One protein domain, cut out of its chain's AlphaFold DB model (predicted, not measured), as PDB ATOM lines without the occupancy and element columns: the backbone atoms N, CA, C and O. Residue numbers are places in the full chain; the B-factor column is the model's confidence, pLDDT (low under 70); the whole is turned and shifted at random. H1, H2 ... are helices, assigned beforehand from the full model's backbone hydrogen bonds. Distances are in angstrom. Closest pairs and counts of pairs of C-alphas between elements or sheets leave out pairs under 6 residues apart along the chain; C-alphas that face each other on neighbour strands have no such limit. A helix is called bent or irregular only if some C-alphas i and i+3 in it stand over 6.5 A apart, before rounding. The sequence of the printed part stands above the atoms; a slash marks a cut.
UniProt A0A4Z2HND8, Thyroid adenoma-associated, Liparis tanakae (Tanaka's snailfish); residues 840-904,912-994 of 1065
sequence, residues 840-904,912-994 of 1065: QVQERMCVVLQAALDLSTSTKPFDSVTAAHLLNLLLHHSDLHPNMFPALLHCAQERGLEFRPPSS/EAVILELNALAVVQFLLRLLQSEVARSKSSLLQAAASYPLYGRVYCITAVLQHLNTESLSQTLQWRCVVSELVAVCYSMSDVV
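This is residues 840 to 904 and 912 to 994 of the 1065 residues of the protein "Thyroid adenoma-associated" of Liparis tanakae (Tanaka's snailfish) (UniProt A0A4Z2HND8). One long helix, H4, runs almost the full length of the domain through its middle, with H3, H6 and H7 packed along different sides of it and the short H5 folded over one end. H1 does not reach this middle helix but covers H2 and H3, and H2 packs on H6; H7 lies on the far side of H4 from H1. The printed part has 148 residues with seven named helices, H1 to H7 in order along the chain, and no named strand; its class is all helix. It is compact, with a radius of gyration of the C-alphas of 14.8 A, and spans 42 by 32 by 28 A.

H4, residues 912 to 940, is the longest helix at 42.3 A, from C-alpha 912 at (187.110, 319.915, 286.074) to C-alpha 940 at (199.425, 355.669, 305.013). Before it come H1, residues 842 to 855, H2, residues 861 to 875 and 21.7 A long, and H3, residues 878 to 894 and 25.8 A long. H3 is irregular, with C-alphas 879 and 882 7.1 A apart, and has a kink of 32 degrees near residue 885. After H4 come H5, residues 942 to 948, H6, residues 951 to 963, and H7, residues 973 to 994, 30.9 A long and ending with C-alpha 994 at (187.472, 353.036, 305.389).

H4 is the hub and touches five helices. H6 runs opposite ways to it at a shallow tilt of 19 degrees, the closest C-alphas being those of Val 924 and Ile 958, 5.8 A apart. H7 runs the same way as H4 at 29 degrees, a shallow tilt, closest at Val 935 and Met 990, C-alphas 6.1 A apart. H3 touches H4 at Ser 878 and Glu 912, C-alphas 6.0 A apart. H5 touches residues 934 to 938 of H4 alone, closest at Ser 938 and Ala 945, C-alphas 5.1 A apart. H2 and H4 only just touch, with 3 pairs of C-alphas within 8 A, closest at Leu 875 and Leu 916, 5.8 A. H2, H4 and H6 form an up and down bundle, each running against the one before it. H1 and H2 are a helical hairpin, closest at Ala 852 and Ala 867, C-alphas 4.2 A apart. Every O i to N i+4 pair is within hydrogen-bond range in H1, H2, H6 and H7; the counts are 9 of 13 in H3, 24 of 25 in H4 and 2 of 3 in H5.

The two C-alphas farthest apart, those of Glu 912 and Leu 943, are 42.7 A apart. Residues 905 to 911 are not printed, and C-alphas 904 and 912 are 14.2 A apart across this cut. Of the links printed whole, none is long. Residues 876 to 880, 882 and 902 to 904 have pLDDT under 70; the mean of the printed part is 84.7.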
ATOM      1  N   GLN A 840     193.980 329.692 275.008       81.56
ATOM      2  CA  GLN A 840     195.038 328.679 275.093       81.56
ATOM      3  C   GLN A 840     196.427 329.251 274.751       81.56
ATOM      4  O   GLN A 840     197.441 328.648 275.092       81.56
ATOM      5  N   VAL A 841     196.488 330.416 274.098       83.19
ATOM      6  CA  VAL A 841     197.737 331.136 273.839       83.19
ATOM      7  C   VAL A 841     198.132 331.906 275.097       83.19
ATOM      8  O   VAL A 841     197.398 332.790 275.543       83.19
ATOM      9  N   GLN A 842     199.306 331.590 275.650       80.31
ATOM     10  CA  GLN A 842     199.796 332.173 276.902       80.31
ATOM     11  C   GLN A 842     199.803 333.710 276.871       80.31
ATOM     12  O   GLN A 842     199.314 334.332 277.808       80.31
ATOM     13  N   GLU A 843     200.277 334.325 275.784       83.00
ATOM     14  CA  GLU A 843     200.328 335.787 275.626       83.00
ATOM     15  C   GLU A 843     198.939 336.432 275.718       83.00
ATOM     16  O   GLU A 843     198.727 337.360 276.498       83.00
ATOM     17  N   ARG A 844     197.954 335.898 274.982       85.25
ATOM     18  CA  ARG A 844     196.577 336.413 274.996       85.25
ATOM     19  C   ARG A 844     195.940 336.263 276.374       85.25
ATOM     20  O   ARG A 844     195.233 337.158 276.829       85.25
ATOM     21  N   MET A 845     196.205 335.148 277.047       84.81
ATOM     22  CA  MET A 845     195.717 334.906 278.399       84.81
ATOM     23  C   MET A 845     196.348 335.869 279.417       84.81
ATOM     24  O   MET A 845     195.623 336.414 280.249       84.81
ATOM     25  N   CYS A 846     197.658 336.136 279.321       85.25
ATOM     26  CA  CYS A 846     198.345 337.149 280.127       85.25
ATOM     27  C   CYS A 846     197.735 338.540 279.917       85.25
ATOM     28  O   CYS A 846     197.454 339.229 280.891       85.25
ATOM     29  N   VAL A 847     197.462 338.931 278.667       86.56
ATOM     30  CA  VAL A 847     196.836 340.222 278.342       86.56
ATOM     31  C   VAL A 847     195.442 340.348 278.970       86.56
ATOM     32  O   VAL A 847     195.132 341.368 279.584       86.56
ATOM     33  N   VAL A 848     194.604 339.310 278.877       88.12
ATOM     34  CA  VAL A 848     193.255 339.315 279.475       88.12
ATOM     35  C   VAL A 848     193.313 339.320 281.007       88.12
ATOM     36  O   VAL A 848     192.536 340.028 281.651       88.12
ATOM     37  N   LEU A 849     194.240 338.562 281.599       88.88
ATOM     38  CA  LEU A 849     194.470 338.547 283.044       88.88
ATOM     39  C   LEU A 849     194.933 339.921 283.539       88.88
ATOM     40  O   LEU A 849     194.380 340.439 284.507       88.88
ATOM     41  N   GLN A 850     195.888 340.541 282.848       88.81
ATOM     42  CA  GLN A 850     196.374 341.879 283.159       88.81
ATOM     43  C   GLN A 850     195.249 342.916 283.052       88.81
ATOM     44  O   GLN A 850     195.047 343.686 283.990       88.81
ATOM     45  N   ALA A 851     194.437 342.867 281.989       89.31
ATOM     46  CA  ALA A 851     193.266 343.730 281.842       89.31
ATOM     47  C   ALA A 851     192.281 343.568 283.012       89.31
ATOM     48  O   ALA A 851     191.805 344.558 283.567       89.31
ATOM     49  N   ALA A 852     192.006 342.336 283.456       91.50
ATOM     50  CA  ALA A 852     191.159 342.100 284.622       91.50
ATOM     51  C   ALA A 852     191.772 342.679 285.913       91.50
ATOM     52  O   ALA A 852     191.074 343.294 286.723       91.50
ATOM     53  N   LEU A 853     193.085 342.529 286.102       90.31
ATOM     54  CA  LEU A 853     193.793 343.070 287.260       90.31
ATOM     55  C   LEU A 853     193.845 344.601 287.265       90.31
ATOM     56  O   LEU A 853     193.820 345.183 288.352       90.31
ATOM     57  N   ASP A 854     193.895 345.243 286.102       88.38
ATOM     58  CA  ASP A 854     193.900 346.700 285.966       88.38
ATOM     59  C   ASP A 854     192.491 347.280 286.143       88.38
ATOM     60  O   ASP A 854     192.305 348.223 286.919       88.38
ATOM     61  N   LEU A 855     191.466 346.647 285.566       88.94
ATOM     62  CA  LEU A 855     190.056 347.021 285.753       88.94
ATOM     63  C   LEU A 855     189.578 346.840 287.200       88.94
ATOM     64  O   LEU A 855     188.758 347.620 287.682       88.94
ATOM     65  N   SER A 856     190.127 345.869 287.937       89.75
ATOM     66  CA  SER A 856     189.845 345.710 289.375       89.75
ATOM     67  C   SER A 856     190.365 346.866 290.247       89.75
ATOM     68  O   SER A 856     189.982 346.967 291.408       89.75
ATOM     69  N   THR A 857     191.212 347.740 289.686       87.31
ATOM     70  CA  THR A 857     191.688 348.988 290.315       87.31
ATOM     71  C   THR A 857     191.034 350.244 289.737       87.31
ATOM     72  O   THR A 857     191.463 351.352 290.044       87.31
ATOM     73  N   SER A 858     189.990 350.091 288.915       85.75
ATOM     74  CA  SER A 858     189.202 351.220 288.420       85.75
ATOM     75  C   SER A 858     188.327 351.793 289.535       85.75
ATOM     76  O   SER A 858     187.765 351.073 290.362       85.75
ATOM     77  N   THR A 859     188.167 353.113 289.523       80.88
ATOM     78  CA  THR A 859     187.226 353.832 290.394       80.88
ATOM     79  C   THR A 859     185.769 353.683 289.935       80.88
ATOM     80  O   THR A 859     184.847 354.014 290.680       80.88
ATOM     81  N   LYS A 860     185.533 353.144 288.730       84.12
ATOM     82  CA  LYS A 860     184.200 352.900 288.166       84.12
ATOM     83  C   LYS A 860     183.689 351.506 288.569       84.12
ATOM     84  O   LYS A 860     184.300 350.497 288.205       84.12
ATOM     85  N   PRO A 861     182.521 351.391 289.232       83.00
ATOM     86  CA  PRO A 861     182.000 350.094 289.673       83.00
ATOM     87  C   PRO A 861     181.780 349.077 288.543       83.00
ATOM     88  O   PRO A 861     182.022 347.888 288.733       83.00
ATOM     89  N   PHE A 862     181.353 349.514 287.355       86.00
ATOM     90  CA  PHE A 862     181.094 348.611 286.227       86.00
ATOM     91  C   PHE A 862     182.367 347.982 285.640       86.00
ATOM     92  O   PHE A 862     182.281 346.876 285.108       86.00
ATOM     93  N   ASP A 863     183.530 348.626 285.779       88.62
ATOM     94  CA  ASP A 863     184.831 348.070 285.382       88.62
ATOM     95  C   ASP A 863     185.271 346.962 286.342       88.62
ATOM     96  O   ASP A 863     185.731 345.909 285.906       88.62
ATOM     97  N   SER A 864     185.031 347.139 287.646       90.25
ATOM     98  CA  SER A 864     185.249 346.085 288.649       90.25
ATOM     99  C   SER A 864     184.369 344.856 288.383       90.25
ATOM    100  O   SER A 864     184.803 343.713 288.530       90.25
ATOM    101  N   VAL A 865     183.134 345.082 287.921       91.25
ATOM    102  CA  VAL A 865     182.250 344.005 287.461       91.25
ATOM    103  C   VAL A 865     182.817 343.339 286.200       91.25
ATOM    104  O   VAL A 865     182.849 342.112 286.131       91.25
ATOM    105  N   THR A 866     183.325 344.108 285.228       92.19
ATOM    106  CA  THR A 866     184.028 343.562 284.049       92.19
ATOM    107  C   THR A 866     185.199 342.668 284.457       92.19
ATOM    108  O   THR A 866     185.313 341.549 283.961       92.19
ATOM    109  N   ALA A 867     186.031 343.128 285.395       92.38
ATOM    110  CA  ALA A 867     187.174 342.386 285.913       92.38
ATOM    111  C   ALA A 867     186.760 341.033 286.506       92.38
ATOM    112  O   ALA A 867     187.360 340.010 286.186       92.38
ATOM    113  N   ALA A 868     185.699 341.006 287.316       93.00
ATOM    114  CA  ALA A 868     185.163 339.765 287.871       93.00
ATOM    115  C   ALA A 868     184.712 338.778 286.779       93.00
ATOM    116  O   ALA A 868     185.022 337.591 286.852       93.00
ATOM    117  N   HIS A 869     184.030 339.266 285.738       91.56
ATOM    118  CA  HIS A 869     183.596 338.439 284.610       91.56
ATOM    119  C   HIS A 869     184.768 337.898 283.769       91.56
ATOM    120  O   HIS A 869     184.712 336.749 283.328       91.56
ATOM    121  N   LEU A 870     185.833 338.686 283.572       91.31
ATOM    122  CA  LEU A 870     187.059 338.244 282.897       91.31
ATOM    123  C   LEU A 870     187.809 337.188 283.715       91.31
ATOM    124  O   LEU A 870     188.185 336.155 283.169       91.31
ATOM    125  N   LEU A 871     187.974 337.400 285.025       90.56
ATOM    126  CA  LEU A 871     188.580 336.402 285.910       90.56
ATOM    127  C   LEU A 871     187.791 335.095 285.866       90.56
ATOM    128  O   LEU A 871     188.378 334.034 285.694       90.56
ATOM    129  N   ASN A 872     186.462 335.170 285.935       89.06
ATOM    130  CA  ASN A 872     185.613 333.987 285.885       89.06
ATOM    131  C   ASN A 872     185.759 333.194 284.572       89.06
ATOM    132  O   ASN A 872     185.798 331.964 284.592       89.06
ATOM    133  N   LEU A 873     185.892 333.891 283.437       87.50
ATOM    134  CA  LEU A 873     186.156 333.268 282.137       87.50
ATOM    135  C   LEU A 873     187.459 332.453 282.149       87.50
ATOM    136  O   LEU A 873     187.490 331.342 281.627       87.50
ATOM    137  N   LEU A 874     188.511 332.977 282.784       86.81
ATOM    138  CA  LEU A 874     189.809 332.307 282.877       86.81
ATOM    139  C   LEU A 874     189.771 331.058 283.784       86.81
ATOM    140  O   LEU A 874     190.587 330.156 283.613       86.81
ATOM    141  N   LEU A 875     188.824 330.970 284.726       83.69
ATOM    142  CA  LEU A 875     188.745 329.875 285.704       83.69
ATOM    143  C   LEU A 875     188.157 328.560 285.153       83.69
ATOM    144  O   LEU A 875     188.504 327.494 285.656       83.69
ATOM    145  N   HIS A 876     187.253 328.628 284.170       69.50
ATOM    146  CA  HIS A 876     186.293 327.555 283.849       69.50
ATOM    147  C   HIS A 876     186.745 326.509 282.811       69.50
ATOM    148  O   HIS A 876     185.985 325.587 282.530       69.50
ATOM    149  N   HIS A 877     187.946 326.613 282.239       67.31
ATOM    150  CA  HIS A 877     188.393 325.696 281.183       67.31
ATOM    151  C   HIS A 877     189.582 324.840 281.640       67.31
ATOM    152  O   HIS A 877     190.640 325.368 281.990       67.31
ATOM    153  N   SER A 878     189.423 323.512 281.577       62.59
ATOM    154  CA  SER A 878     190.475 322.519 281.859       62.59
ATOM    155  C   SER A 878     191.746 322.764 281.045       62.59
ATOM    156  O   SER A 878     192.854 322.647 281.565       62.59
ATOM    157  N   ASP A 879     191.574 323.190 279.794       62.94
ATOM    158  CA  ASP A 879     192.651 323.414 278.824       62.94
ATOM    159  C   ASP A 879     193.505 324.653 279.146       62.94
ATOM    160  O   ASP A 879     194.603 324.805 278.617       62.94
ATOM    161  N   LEU A 880     193.013 325.548 280.014       64.88
ATOM    162  CA  LEU A 880     193.709 326.777 280.416       64.88
ATOM    163  C   LEU A 880     194.578 326.593 281.666       64.88
ATOM    164  O   LEU A 880     195.473 327.401 281.918       64.88
ATOM    165  N   HIS A 881     194.358 325.522 282.435       70.81
ATOM    166  CA  HIS A 881     195.119 325.219 283.649       70.81
ATOM    167  C   HIS A 881     196.653 325.253 283.481       70.81
ATOM    168  O   HIS A 881     197.303 325.901 284.306       70.81
ATOM    169  N   PRO A 882     197.265 324.648 282.436       69.69
ATOM    170  CA  PRO A 882     198.724 324.664 282.289       69.69
ATOM    171  C   PRO A 882     199.305 326.073 282.103       69.69
ATOM    172  O   PRO A 882     200.451 326.308 282.479       69.69
ATOM    173  N   ASN A 883     198.518 327.019 281.584       73.94
ATOM    174  CA  ASN A 883     198.969 328.384 281.316       73.94
ATOM    175  C   ASN A 883     198.647 329.354 282.464       73.94
ATOM    176  O   ASN A 883     199.333 330.368 282.610       73.94
ATOM    177  N   MET A 884     197.655 329.039 283.308       80.25
ATOM    178  CA  MET A 884     197.180 329.887 284.412       80.25
ATOM    179  C   MET A 884     198.282 330.256 285.416       80.25
ATOM    180  O   MET A 884     198.483 331.432 285.717       80.25
ATOM    181  N   PHE A 885     199.017 329.269 285.943       81.38
ATOM    182  CA  PHE A 885     200.084 329.534 286.916       81.38
ATOM    183  C   PHE A 885     201.274 330.300 286.312       81.38
ATOM    184  O   PHE A 885     201.712 331.259 286.951       81.38
ATOM    185  N   PRO A 886     201.771 329.963 285.101       81.81
ATOM    186  CA  PRO A 886     202.755 330.789 284.402       81.81
ATOM    187  C   PRO A 886     202.322 332.246 284.208       81.81
ATOM    188  O   PRO A 886     203.125 333.146 284.440       81.81
ATOM    189  N   ALA A 887     201.065 332.502 283.834       82.69
ATOM    190  CA  ALA A 887     200.573 333.867 283.644       82.69
ATOM    191  C   ALA A 887     200.460 334.650 284.958       82.69
ATOM    192  O   ALA A 887     200.877 335.803 285.022       82.69
ATOM    193  N   LEU A 888     199.968 334.020 286.030       83.56
ATOM    194  CA  LEU A 888     199.952 334.642 287.359       83.56
ATOM    195  C   LEU A 888     201.369 334.950 287.857       83.56
ATOM    196  O   LEU A 888     201.591 336.003 288.450       83.56
ATOM    197  N   LEU A 889     202.336 334.063 287.596       84.06
ATOM    198  CA  LEU A 889     203.736 334.285 287.953       84.06
ATOM    199  C   LEU A 889     204.352 335.436 287.145       84.06
ATOM    200  O   LEU A 889     205.060 336.258 287.723       84.06
ATOM    201  N   HIS A 890     204.043 335.534 285.852       83.69
ATOM    202  CA  HIS A 890     204.451 336.656 285.007       83.69
ATOM    203  C   HIS A 890     203.904 337.989 285.543       83.69
ATOM    204  O   HIS A 890     204.672 338.911 285.812       83.69
ATOM    205  N   CYS A 891     202.598 338.068 285.823       83.88
ATOM    206  CA  CYS A 891     201.986 339.258 286.422       83.88
ATOM    207  C   CYS A 891     202.549 339.576 287.821       83.88
ATOM    208  O   CYS A 891     202.623 340.741 288.211       83.88
ATOM    209  N   ALA A 892     202.943 338.562 288.601       83.19
ATOM    210  CA  ALA A 892     203.594 338.759 289.897       83.19
ATOM    211  C   ALA A 892     204.984 339.393 289.750       83.19
ATOM    212  O   ALA A 892     205.313 340.316 290.495       83.19
ATOM    213  N   GLN A 893     205.772 338.929 288.774       82.75
ATOM    214  CA  GLN A 893     207.104 339.454 288.467       82.75
ATOM    215  C   GLN A 893     207.040 340.912 288.002       82.75
ATOM    216  O   GLN A 893     207.775 341.743 288.529       82.75
ATOM    217  N   GLU A 894     206.113 341.251 287.101       80.69
ATOM    218  CA  GLU A 894     205.903 342.633 286.639       80.69
ATOM    219  C   GLU A 894     205.518 343.593 287.773       80.69
ATOM    220  O   GLU A 894     205.864 344.773 287.748       80.69
ATOM    221  N   ARG A 895     204.806 343.092 288.790       78.25
ATOM    222  CA  ARG A 895     204.333 343.885 289.935       78.25
ATOM    223  C   ARG A 895     205.253 343.807 291.158       78.25
ATOM    224  O   ARG A 895     204.908 344.380 292.191       78.25
ATOM    225  N   GLY A 896     206.395 343.119 291.063       76.38
ATOM    226  CA  GLY A 896     207.364 342.976 292.156       76.38
ATOM    227  C   GLY A 896     206.831 342.219 293.380       76.38
ATOM    228  O   GLY A 896     207.214 342.533 294.505       76.38
ATOM    229  N   LEU A 897     205.921 341.259 293.185       80.12
ATOM    230  CA  LEU A 897     205.271 340.497 294.257       80.12
ATOM    231  C   LEU A 897     205.864 339.095 294.394       80.12
ATOM    232  O   LEU A 897     205.957 338.346 293.422       80.12
ATOM    233  N   GLU A 898     206.164 338.681 295.625       76.06
ATOM    234  CA  GLU A 898     206.527 337.292 295.913       76.06
ATOM    235  C   GLU A 898     205.279 336.394 295.833       76.06
ATOM    236  O   GLU A 898     204.478 336.304 296.771       76.06
ATOM    237  N   PHE A 899     205.086 335.732 294.684       79.25
ATOM    238  CA  PHE A 899     203.982 334.798 294.447       79.25
ATOM    239  C   PHE A 899     204.426 333.346 294.242       79.25
ATOM    240  O   PHE A 899     205.018 333.002 293.226       79.25
ATOM    241  N   ARG A 900     204.086 332.465 295.197       75.06
ATOM    242  CA  ARG A 900     204.184 331.008 295.052       75.06
ATOM    243  C   ARG A 900     202.799 330.396 294.782       75.06
ATOM    244  O   ARG A 900     201.943 330.534 295.659       75.06
ATOM    245  N   PRO A 901     202.581 329.724 293.635       70.31
ATOM    246  CA  PRO A 901     201.319 329.047 293.345       70.31
ATOM    247  C   PRO A 901     201.100 327.835 294.273       70.31
ATOM    248  O   PRO A 901     202.076 327.280 294.799       70.31
ATOM    249  N   PRO A 902     199.841 327.407 294.483       69.94
ATOM    250  CA  PRO A 902     199.524 326.234 295.291       69.94
ATOM    251  C   PRO A 902     200.153 324.972 294.683       69.94
ATOM    252  O   PRO A 902     200.091 324.737 293.478       69.94
ATOM    253  N   SER A 903     200.793 324.152 295.516       60.53
ATOM    254  CA  SER A 903     201.454 322.917 295.084       60.53
ATOM    255  C   SER A 903     200.421 321.848 294.708       60.53
ATOM    256  O   SER A 903     199.676 321.394 295.577       60.53
ATOM    257  N   SER A 904     200.395 321.425 293.442       57.28
ATOM    258  CA  SER A 904     199.547 320.330 292.953       57.28
ATOM    259  C   SER A 904     200.160 318.962 293.276       57.28
ATOM    260  O   SER A 904     201.323 318.717 292.951       57.28
ATOM    261  N   GLU A 912     187.388 318.489 286.331       74.62
ATOM    262  CA  GLU A 912     187.110 319.915 286.074       74.62
ATOM    263  C   GLU A 912     186.809 320.709 287.356       74.62
ATOM    264  O   GLU A 912     187.282 321.832 287.511       74.62
ATOM    265  N   ALA A 913     186.097 320.109 288.318       79.19
ATOM    266  CA  ALA A 913     185.794 320.743 289.601       79.19
ATOM    267  C   ALA A 913     187.055 321.010 290.447       79.19
ATOM    268  O   ALA A 913     187.151 322.039 291.113       79.19
ATOM    269  N   VAL A 914     188.043 320.110 290.388       81.25
ATOM    270  CA  VAL A 914     189.326 320.249 291.096       81.25
ATOM    271  C   VAL A 914     190.215 321.280 290.398       81.25
ATOM    272  O   VAL A 914     190.875 322.074 291.062       81.25
ATOM    273  N   ILE A 915     190.205 321.314 289.062       81.38
ATOM    274  CA  ILE A 915     190.915 322.338 288.282       81.38
ATOM    275  C   ILE A 915     190.353 323.729 288.598       81.38
ATOM    276  O   ILE A 915     191.119 324.657 288.864       81.38
ATOM    277  N   LEU A 916     189.024 323.864 288.624       84.75
ATOM    278  CA  LEU A 916     188.343 325.098 288.999       84.75
ATOM    279  C   LEU A 916     188.719 325.530 290.423       84.75
ATOM    280  O   LEU A 916     189.049 326.694 290.636       84.75
ATOM    281  N   GLU A 917     188.723 324.596 291.380       87.62
ATOM    282  CA  GLU A 917     189.129 324.855 292.764       87.62
ATOM    283  C   GLU A 917     190.577 325.364 292.854       87.62
ATOM    284  O   GLU A 917     190.830 326.371 293.516       87.62
ATOM    285  N   LEU A 918     191.526 324.710 292.172       85.38
ATOM    286  CA  LEU A 918     192.943 325.092 292.176       85.38
ATOM    287  C   LEU A 918     193.181 326.457 291.516       85.38
ATOM    288  O   LEU A 918     193.930 327.280 292.049       85.38
ATOM    289  N   ASN A 919     192.530 326.715 290.378       86.69
ATOM    290  CA  ASN A 919     192.607 328.000 289.686       86.69
ATOM    291  C   ASN A 919     192.011 329.121 290.550       86.69
ATOM    292  O   ASN A 919     192.628 330.174 290.710       86.69
ATOM    293  N   ALA A 920     190.841 328.886 291.153       89.31
ATOM    294  CA  ALA A 920     190.183 329.857 292.018       89.31
ATOM    295  C   ALA A 920     191.027 330.158 293.260       89.31
ATOM    296  O   ALA A 920     191.194 331.321 293.617       89.31
ATOM    297  N   LEU A 921     191.618 329.135 293.882       88.94
ATOM    298  CA  LEU A 921     192.507 329.300 295.026       88.94
ATOM    299  C   LEU A 921     193.733 330.157 294.676       88.94
ATOM    300  O   LEU A 921     194.061 331.079 295.422       88.94
ATOM    301  N   ALA A 922     194.381 329.898 293.536       88.06
ATOM    302  CA  ALA A 922     195.536 330.675 293.085       88.06
ATOM    303  C   ALA A 922     195.173 332.140 292.790       88.06
ATOM    304  O   ALA A 922     195.882 333.050 293.224       88.06
ATOM    305  N   VAL A 923     194.046 332.382 292.108       90.19
ATOM    306  CA  VAL A 923     193.551 333.737 291.813       90.19
ATOM    307  C   VAL A 923     193.178 334.479 293.098       90.19
ATOM    308  O   VAL A 923     193.578 335.629 293.268       90.19
ATOM    309  N   VAL A 924     192.474 333.837 294.037       92.12
ATOM    310  CA  VAL A 924     192.111 334.448 295.328       92.12
ATOM    311  C   VAL A 924     193.357 334.767 296.155       92.12
ATOM    312  O   VAL A 924     193.450 335.871 296.684       92.12
ATOM    313  N   GLN A 925     194.344 333.867 296.223       90.50
ATOM    314  CA  GLN A 925     195.621 334.128 296.901       90.50
ATOM    315  C   GLN A 925     196.362 335.322 296.291       90.50
ATOM    316  O   GLN A 925     196.889 336.165 297.017       90.50
ATOM    317  N   PHE A 926     196.392 335.412 294.961       90.56
ATOM    318  CA  PHE A 926     197.038 336.511 294.255       90.56
ATOM    319  C   PHE A 926     196.332 337.853 294.511       90.56
ATOM    320  O   PHE A 926     196.975 338.834 294.894       90.56
ATOM    321  N   LEU A 927     195.000 337.889 294.381       92.44
ATOM    322  CA  LEU A 927     194.189 339.076 294.669       92.44
ATOM    323  C   LEU A 927     194.276 339.496 296.141       92.44
ATOM    324  O   LEU A 927     194.304 340.692 296.422       92.44
ATOM    325  N   LEU A 928     194.356 338.542 297.070       92.25
ATOM    326  CA  LEU A 928     194.501 338.811 298.500       92.25
ATOM    327  C   LEU A 928     195.841 339.484 298.822       92.25
ATOM    328  O   LEU A 928     195.859 340.447 299.582       92.25
ATOM    329  N   ARG A 929     196.951 339.046 298.209       90.62
ATOM    330  CA  ARG A 929     198.262 339.707 298.378       90.62
ATOM    331  C   ARG A 929     198.273 341.125 297.821       90.62
ATOM    332  O   ARG A 929     198.815 342.034 298.451       90.62
ATOM    333  N   LEU A 930     197.634 341.329 296.669       89.75
ATOM    334  CA  LEU A 930     197.430 342.668 296.121       89.75
ATOM    335  C   LEU A 930     196.627 343.535 297.095       89.75
ATOM    336  O   LEU A 930     197.111 344.597 297.484       89.75
ATOM    337  N   LEU A 931     195.491 343.035 297.587       91.62
ATOM    338  CA  LEU A 931     194.639 343.742 298.540       91.62
ATOM    339  C   LEU A 931     195.375 344.073 299.849       91.62
ATOM    340  O   LEU A 931     195.253 345.186 300.348       91.62
ATOM    341  N   GLN A 932     196.199 343.165 300.383       92.06
ATOM    342  CA  GLN A 932     197.045 343.422 301.559       92.06
ATOM    343  C   GLN A 932     197.987 344.615 301.333       92.06
ATOM    344  O   GLN A 932     198.080 345.504 302.184       92.06
ATOM    345  N   SER A 933     198.645 344.675 300.170       88.75
ATOM    346  CA  SER A 933     199.527 345.792 299.804       88.75
ATOM    347  C   SER A 933     198.766 347.114 299.619       88.75
ATOM    348  O   SER A 933     199.266 348.191 299.946       88.75
ATOM    349  N   GLU A 934     197.547 347.058 299.081       89.44
ATOM    350  CA  GLU A 934     196.688 348.219 298.832       89.44
ATOM    351  C   GLU A 934     196.103 348.753 300.151       89.44
ATOM    352  O   GLU A 934     196.127 349.962 300.389       89.44
ATOM    353  N   VAL A 935     195.694 347.875 301.075       90.38
ATOM    354  CA  VAL A 935     195.262 348.235 302.438       90.38
ATOM    355  C   VAL A 935     196.414 348.851 303.236       90.38
ATOM    356  O   VAL A 935     196.212 349.856 303.913       90.38
ATOM    357  N   ALA A 936     197.635 348.311 303.134       88.62
ATOM    358  CA  ALA A 936     198.811 348.894 303.787       88.62
ATOM    359  C   ALA A 936     199.095 350.328 303.300       88.62
ATOM    360  O   ALA A 936     199.354 351.216 304.110       88.62
ATOM    361  N   ARG A 937     198.961 350.581 301.992       83.50
ATOM    362  CA  ARG A 937     199.072 351.932 301.411       83.50
ATOM    363  C   ARG A 937     197.916 352.842 301.825       83.50
ATOM    364  O   ARG A 937     198.135 354.011 302.138       83.50
ATOM    365  N   SER A 938     196.706 352.302 301.926       84.81
ATOM    366  CA  SER A 938     195.528 353.046 302.388       84.81
ATOM    367  C   SER A 938     195.659 353.507 303.843       84.81
ATOM    368  O   SER A 938     195.207 354.599 304.172       84.81
ATOM    369  N   LYS A 939     196.350 352.730 304.696       84.69
ATOM    370  CA  LYS A 939     196.706 353.138 306.070       84.69
ATOM    371  C   LYS A 939     197.649 354.347 306.105       84.69
ATOM    372  O   LYS A 939     197.572 355.127 307.046       84.69
ATOM    373  N   SER A 940     198.526 354.505 305.107       83.00
ATOM    374  CA  SER A 940     199.425 355.669 305.013       83.00
ATOM    375  C   SER A 940     198.763 356.921 304.434       83.00
ATOM    376  O   SER A 940     199.037 358.022 304.901       83.00
ATOM    377  N   SER A 941     197.900 356.776 303.424       81.25
ATOM    378  CA  SER A 941     197.154 357.890 302.832       81.25
ATOM    379  C   SER A 941     195.908 357.372 302.125       81.25
ATOM    380  O   SER A 941     195.981 356.762 301.054       81.25
ATOM    381  N   LEU A 942     194.744 357.646 302.714       77.06
ATOM    382  CA  LEU A 942     193.462 357.212 302.166       77.06
ATOM    383  C   LEU A 942     193.133 357.913 300.841       77.06
ATOM    384  O   LEU A 942     192.589 357.301 299.930       77.06
ATOM    385  N   LEU A 943     193.517 359.184 300.718       74.56
ATOM    386  CA  LEU A 943     193.245 360.013 299.546       74.56
ATOM    387  C   LEU A 943     194.081 359.577 298.326       74.56
ATOM    388  O   LEU A 943     193.556 359.486 297.220       74.56
ATOM    389  N   GLN A 944     195.350 359.206 298.528       73.75
ATOM    390  CA  GLN A 944     196.182 358.634 297.462       73.75
ATOM    391  C   GLN A 944     195.726 357.216 297.080       73.75
ATOM    392  O   GLN A 944     195.726 356.850 295.902       73.75
ATOM    393  N   ALA A 945     195.312 356.414 298.065       77.56
ATOM    394  CA  ALA A 945     194.780 355.082 297.811       77.56
ATOM    395  C   ALA A 945     193.450 355.120 297.043       77.56
ATOM    396  O   ALA A 945     193.270 354.324 296.128       77.56
ATOM    397  N   ALA A 946     192.563 356.076 297.332       76.12
ATOM    398  CA  ALA A 946     191.281 356.221 296.641       76.12
ATOM    399  C   ALA A 946     191.421 356.425 295.121       76.12
ATOM    400  O   ALA A 946     190.553 355.992 294.367       76.12
ATOM    401  N   ALA A 947     192.513 357.041 294.664       74.19
ATOM    402  CA  ALA A 947     192.741 357.295 293.246       74.19
ATOM    403  C   ALA A 947     193.606 356.250 292.539       74.19
ATOM    404  O   ALA A 947     193.336 355.925 291.385       74.19
ATOM    405  N   SER A 948     194.632 355.725 293.215       75.00
ATOM    406  CA  SER A 948     195.611 354.821 292.594       75.00
ATOM    407  C   SER A 948     195.371 353.342 292.905       75.00
ATOM    408  O   SER A 948     195.798 352.485 292.125       75.00
ATOM    409  N   TYR A 949     194.714 353.042 294.032       78.19
ATOM    410  CA  TYR A 949     194.542 351.696 294.595       78.19
ATOM    411  C   TYR A 949     193.170 351.511 295.287       78.19
ATOM    412  O   TYR A 949     193.126 351.183 296.478       78.19
ATOM    413  N   PRO A 950     192.037 351.739 294.593       84.00
ATOM    414  CA  PRO A 950     190.720 351.589 295.204       84.00
ATOM    415  C   PRO A 950     190.460 350.135 295.619       84.00
ATOM    416  O   PRO A 950     190.639 349.197 294.845       84.00
ATOM    417  N   LEU A 951     189.991 349.951 296.856       88.50
ATOM    418  CA  LEU A 951     189.858 348.627 297.480       88.50
ATOM    419  C   LEU A 951     188.617 347.849 297.003       88.50
ATOM    420  O   LEU A 951     188.621 346.618 296.989       88.50
ATOM    421  N   TYR A 952     187.556 348.557 296.591       88.62
ATOM    422  CA  TYR A 952     186.260 347.964 296.235       88.62
ATOM    423  C   TYR A 952     186.374 346.890 295.146       88.62
ATOM    424  O   TYR A 952     185.855 345.788 295.318       88.62
ATOM    425  N   GLY A 953     187.070 347.179 294.041       89.69
ATOM    426  CA  GLY A 953     187.122 346.268 292.898       89.69
ATOM    427  C   GLY A 953     187.830 344.951 293.207       89.69
ATOM    428  O   GLY A 953     187.353 343.887 292.818       89.69
ATOM    429  N   ARG A 954     188.904 344.994 294.001       90.31
ATOM    430  CA  ARG A 954     189.643 343.804 294.458       90.31
ATOM    431  C   ARG A 954     188.794 342.906 295.347       90.31
ATOM    432  O   ARG A 954     188.752 341.695 295.133       90.31
ATOM    433  N   VAL A 955     188.064 343.499 296.290       92.25
ATOM    434  CA  VAL A 955     187.121 342.780 297.163       92.25
ATOM    435  C   VAL A 955     185.967 342.191 296.356       92.25
ATOM    436  O   VAL A 955     185.586 341.038 296.569       92.25
ATOM    437  N   TYR A 956     185.439 342.951 295.395       93.31
ATOM    438  CA  TYR A 956     184.378 342.496 294.504       93.31
ATOM    439  C   TYR A 956     184.826 341.284 293.670       93.31
ATOM    440  O   TYR A 956     184.117 340.280 293.622       93.31
ATOM    441  N   CYS A 957     186.027 341.322 293.081       94.25
ATOM    442  CA  CYS A 957     186.597 340.197 292.336       94.25
ATOM    443  C   CYS A 957     186.801 338.949 293.210       94.25
ATOM    444  O   CYS A 957     186.426 337.858 292.787       94.25
ATOM    445  N   ILE A 958     187.340 339.093 294.429       93.94
ATOM    446  CA  ILE A 958     187.485 337.969 295.376       93.94
ATOM    447  C   ILE A 958     186.113 337.362 295.691       93.94
ATOM    448  O   ILE A 958     185.940 336.149 295.616       93.94
ATOM    449  N   THR A 959     185.124 338.207 295.986       93.25
ATOM    450  CA  THR A 959     183.753 337.770 296.289       93.25
ATOM    451  C   THR A 959     183.141 337.005 295.117       93.25
ATOM    452  O   THR A 959     182.587 335.926 295.315       93.25
ATOM    453  N   ALA A 960     183.278 337.523 293.895       91.44
ATOM    454  CA  ALA A 960     182.747 336.889 292.695       91.44
ATOM    455  C   ALA A 960     183.380 335.513 292.436       91.44
ATOM    456  O   ALA A 960     182.663 334.554 292.167       91.44
ATOM    457  N   VAL A 961     184.706 335.384 292.572       90.88
ATOM    458  CA  VAL A 961     185.396 334.092 292.407       90.88
ATOM    459  C   VAL A 961     184.926 333.075 293.452       90.88
ATOM    460  O   VAL A 961     184.674 331.922 293.108       90.88
ATOM    461  N   LEU A 962     184.739 333.496 294.707       90.88
ATOM    462  CA  LEU A 962     184.244 332.623 295.777       90.88
ATOM    463  C   LEU A 962     182.793 332.163 295.552       90.88
ATOM    464  O   LEU A 962     182.482 331.007 295.823       90.88
ATOM    465  N   GLN A 963     181.916 333.025 295.025       90.12
ATOM    466  CA  GLN A 963     180.512 332.688 294.736       90.12
ATOM    467  C   GLN A 963     180.345 331.600 293.663       90.12
ATOM    468  O   GLN A 963     179.292 330.967 293.595       90.12
ATOM    469  N   HIS A 964     181.362 331.372 292.829       81.56
ATOM    470  CA  HIS A 964     181.346 330.338 291.794       81.56
ATOM    471  C   HIS A 964     181.817 328.959 292.280       81.56
ATOM    472  O   HIS A 964     181.737 327.993 291.522       81.56
ATOM    473  N   LEU A 965     182.283 328.841 293.527       85.50
ATOM    474  CA  LEU A 965     182.723 327.574 294.109       85.50
ATOM    475  C   LEU A 965     181.593 326.899 294.892       85.50
ATOM    476  O   LEU A 965     180.897 327.536 295.679       85.50
ATOM    477  N   ASN A 966     181.460 325.578 294.741       83.50
ATOM    478  CA  ASN A 966     180.634 324.783 295.645       83.50
ATOM    479  C   ASN A 966     181.417 324.496 296.936       83.50
ATOM    480  O   ASN A 966     182.317 323.655 296.961       83.50
ATOM    481  N   THR A 967     181.061 325.190 298.015       79.19
ATOM    482  CA  THR A 967     181.737 325.078 299.314       79.19
ATOM    483  C   THR A 967     181.567 323.715 299.987       79.19
ATOM    484  O   THR A 967     182.354 323.385 300.870       79.19
ATOM    485  N   GLU A 968     180.577 322.912 299.584       80.44
ATOM    486  CA  GLU A 968     180.331 321.576 300.149       80.44
ATOM    487  C   GLU A 968     181.279 320.502 299.584       80.44
ATOM    488  O   GLU A 968     181.411 319.431 300.173       80.44
ATOM    489  N   SER A 969     181.960 320.778 298.464       79.38
ATOM    490  CA  SER A 969     182.742 319.788 297.709       79.38
ATOM    491  C   SER A 969     184.237 320.121 297.566       79.38
ATOM    492  O   SER A 969     184.883 319.613 296.651       79.38
ATOM    493  N   LEU A 970     184.792 320.988 298.419       83.81
ATOM    494  CA  LEU A 970     186.185 321.456 298.324       83.81
ATOM    495  C   LEU A 970     187.205 320.405 298.801       83.81
ATOM    496  O   LEU A 970     187.104 319.876 299.909       83.81
ATOM    497  N   SER A 971     188.242 320.155 297.999       83.69
ATOM    498  CA  SER A 971     189.313 319.193 298.291       83.69
ATOM    499  C   SER A 971     190.496 319.807 299.059       83.69
ATOM    500  O   SER A 971     191.094 319.154 299.914       83.69
ATOM    501  N   GLN A 972     190.810 321.087 298.837       83.38
ATOM    502  CA  GLN A 972     191.977 321.791 299.388       83.38
ATOM    503  C   GLN A 972     191.673 322.499 300.717       83.38
ATOM    504  O   GLN A 972     192.054 323.650 300.942       83.38
ATOM    505  N   THR A 973     190.992 321.809 301.637       82.88
ATOM    506  CA  THR A 973     190.460 322.407 302.880       82.88
ATOM    507  C   THR A 973     191.530 323.122 303.721       82.88
ATOM    508  O   THR A 973     191.268 324.185 304.280       82.88
ATOM    509  N   LEU A 974     192.749 322.573 303.815       84.62
ATOM    510  CA  LEU A 974     193.834 323.184 304.595       84.62
ATOM    511  C   LEU A 974     194.293 324.524 304.008       84.62
ATOM    512  O   LEU A 974     194.470 325.487 304.751       84.62
ATOM    513  N   GLN A 975     194.448 324.599 302.686       85.56
ATOM    514  CA  GLN A 975     194.880 325.823 302.011       85.56
ATOM    515  C   GLN A 975     193.777 326.887 302.064       85.56
ATOM    516  O   GLN A 975     194.061 328.043 302.376       85.56
ATOM    517  N   TRP A 976     192.513 326.490 301.870       90.38
ATOM    518  CA  TRP A 976     191.365 327.385 302.027       90.38
ATOM    519  C   TRP A 976     191.239 327.947 303.445       90.38
ATOM    520  O   TRP A 976     190.983 329.137 303.590       90.38
ATOM    521  N   ARG A 977     191.477 327.152 304.499       89.38
ATOM    522  CA  ARG A 977     191.464 327.654 305.889       89.38
ATOM    523  C   ARG A 977     192.485 328.768 306.114       89.38
ATOM    524  O   ARG A 977     192.137 329.775 306.728       89.38
ATOM    525  N   CYS A 978     193.709 328.613 305.605       89.19
ATOM    526  CA  CYS A 978     194.733 329.657 305.700       89.19
ATOM    527  C   CYS A 978     194.298 330.930 304.962       89.19
ATOM    528  O   CYS A 978     194.282 332.009 305.550       89.19
ATOM    529  N   VAL A 979     193.862 330.790 303.705       90.50
ATOM    530  CA  VAL A 979     193.429 331.921 302.868       90.50
ATOM    531  C   VAL A 979     192.231 332.653 303.475       90.50
ATOM    532  O   VAL A 979     192.222 333.878 303.513       90.50
ATOM    533  N   VAL A 980     191.233 331.929 303.991       91.19
ATOM    534  CA  VAL A 980     190.051 332.525 304.634       91.19
ATOM    535  C   VAL A 980     190.431 333.242 305.930       91.19
ATOM    536  O   VAL A 980     189.939 334.340 306.171       91.19
ATOM    537  N   SER A 981     191.328 332.673 306.744       93.25
ATOM    538  CA  SER A 981     191.819 333.336 307.960       93.25
ATOM    539  C   SER A 981     192.507 334.667 307.641       93.25
ATOM    540  O   SER A 981     192.260 335.668 308.313       93.25
ATOM    541  N   GLU A 982     193.351 334.693 306.607       93.38
ATOM    542  CA  GLU A 982     194.002 335.920 306.141       93.38
ATOM    543  C   GLU A 982     192.993 336.916 305.559       93.38
ATOM    544  O   GLU A 982     193.042 338.101 305.886       93.38
ATOM    545  N   LEU A 983     192.045 336.447 304.742       94.06
ATOM    546  CA  LEU A 983     191.002 337.281 304.149       94.06
ATOM    547  C   LEU A 983     190.154 337.967 305.226       94.06
ATOM    548  O   LEU A 983     189.930 339.171 305.141       94.06
ATOM    549  N   VAL A 984     189.738 337.241 306.269       94.25
ATOM    550  CA  VAL A 984     188.984 337.805 307.402       94.25
ATOM    551  C   VAL A 984     189.788 338.902 308.109       94.25
ATOM    552  O   VAL A 984     189.250 339.976 308.378       94.25
ATOM    553  N   ALA A 985     191.082 338.681 308.363       94.50
ATOM    554  CA  ALA A 985     191.947 339.685 308.985       94.50
ATOM    555  C   ALA A 985     192.107 340.947 308.113       94.50
ATOM    556  O   ALA A 985     192.069 342.073 308.621       94.50
ATOM    557  N   VAL A 986     192.242 340.771 306.796       94.44
ATOM    558  CA  VAL A 986     192.310 341.876 305.829       94.44
ATOM    559  C   VAL A 986     190.983 342.630 305.760       94.44
ATOM    560  O   VAL A 986     191.007 343.857 305.724       94.44
ATOM    561  N   CYS A 987     189.840 341.943 305.822       92.94
ATOM    562  CA  CYS A 987     188.518 342.573 305.866       92.94
ATOM    563  C   CYS A 987     188.347 343.479 307.093       92.94
ATOM    564  O   CYS A 987     187.887 344.609 306.938       92.94
ATOM    565  N   TYR A 988     188.764 343.036 308.287       93.19
ATOM    566  CA  TYR A 988     188.761 343.891 309.483       93.19
ATOM    567  C   TYR A 988     189.684 345.102 309.309       93.19
ATOM    568  O   TYR A 988     189.246 346.235 309.483       93.19
ATOM    569  N   SER A 989     190.923 344.886 308.849       92.19
ATOM    570  CA  SER A 989     191.864 345.985 308.582       92.19
ATOM    571  C   SER A 989     191.342 346.988 307.551       92.19
ATOM    572  O   SER A 989     191.588 348.183 307.678       92.19
ATOM    573  N   MET A 990     190.657 346.515 306.511       91.00
ATOM    574  CA  MET A 990     190.039 347.369 305.504       91.00
ATOM    575  C   MET A 990     188.883 348.169 306.103       91.00
ATOM    576  O   MET A 990     188.808 349.370 305.863       91.00
ATOM    577  N   SER A 991     188.018 347.521 306.892       89.62
ATOM    578  CA  SER A 991     186.912 348.172 307.598       89.62
ATOM    579  C   SER A 991     187.415 349.316 308.473       89.62
ATOM    580  O   SER A 991     186.868 350.412 308.397       89.62
ATOM    581  N   ASP A 992     188.488 349.100 309.235       88.31
ATOM    582  CA  ASP A 992     189.088 350.135 310.085       88.31
ATOM    583  C   ASP A 992     189.579 351.341 309.268       88.31
ATOM    584  O   ASP A 992     189.374 352.488 309.658       88.31
ATOM    585  N   VAL A 993     190.189 351.086 308.106       86.31
ATOM    586  CA  VAL A 993     190.742 352.122 307.220       86.31
ATOM    587  C   VAL A 993     189.655 352.958 306.543       86.31
ATOM    588  O   VAL A 993     189.815 354.170 306.411       86.31
ATOM    589  N   VAL A 994     188.560 352.335 306.099       85.44
ATOM    590  CA  VAL A 994     187.472 353.036 305.389       85.44
ATOM    591  C   VAL A 994     186.395 353.583 306.327       85.44
ATOM    592  O   VAL A 994     185.623 354.449 305.917       85.44
TER     593      VAL A 994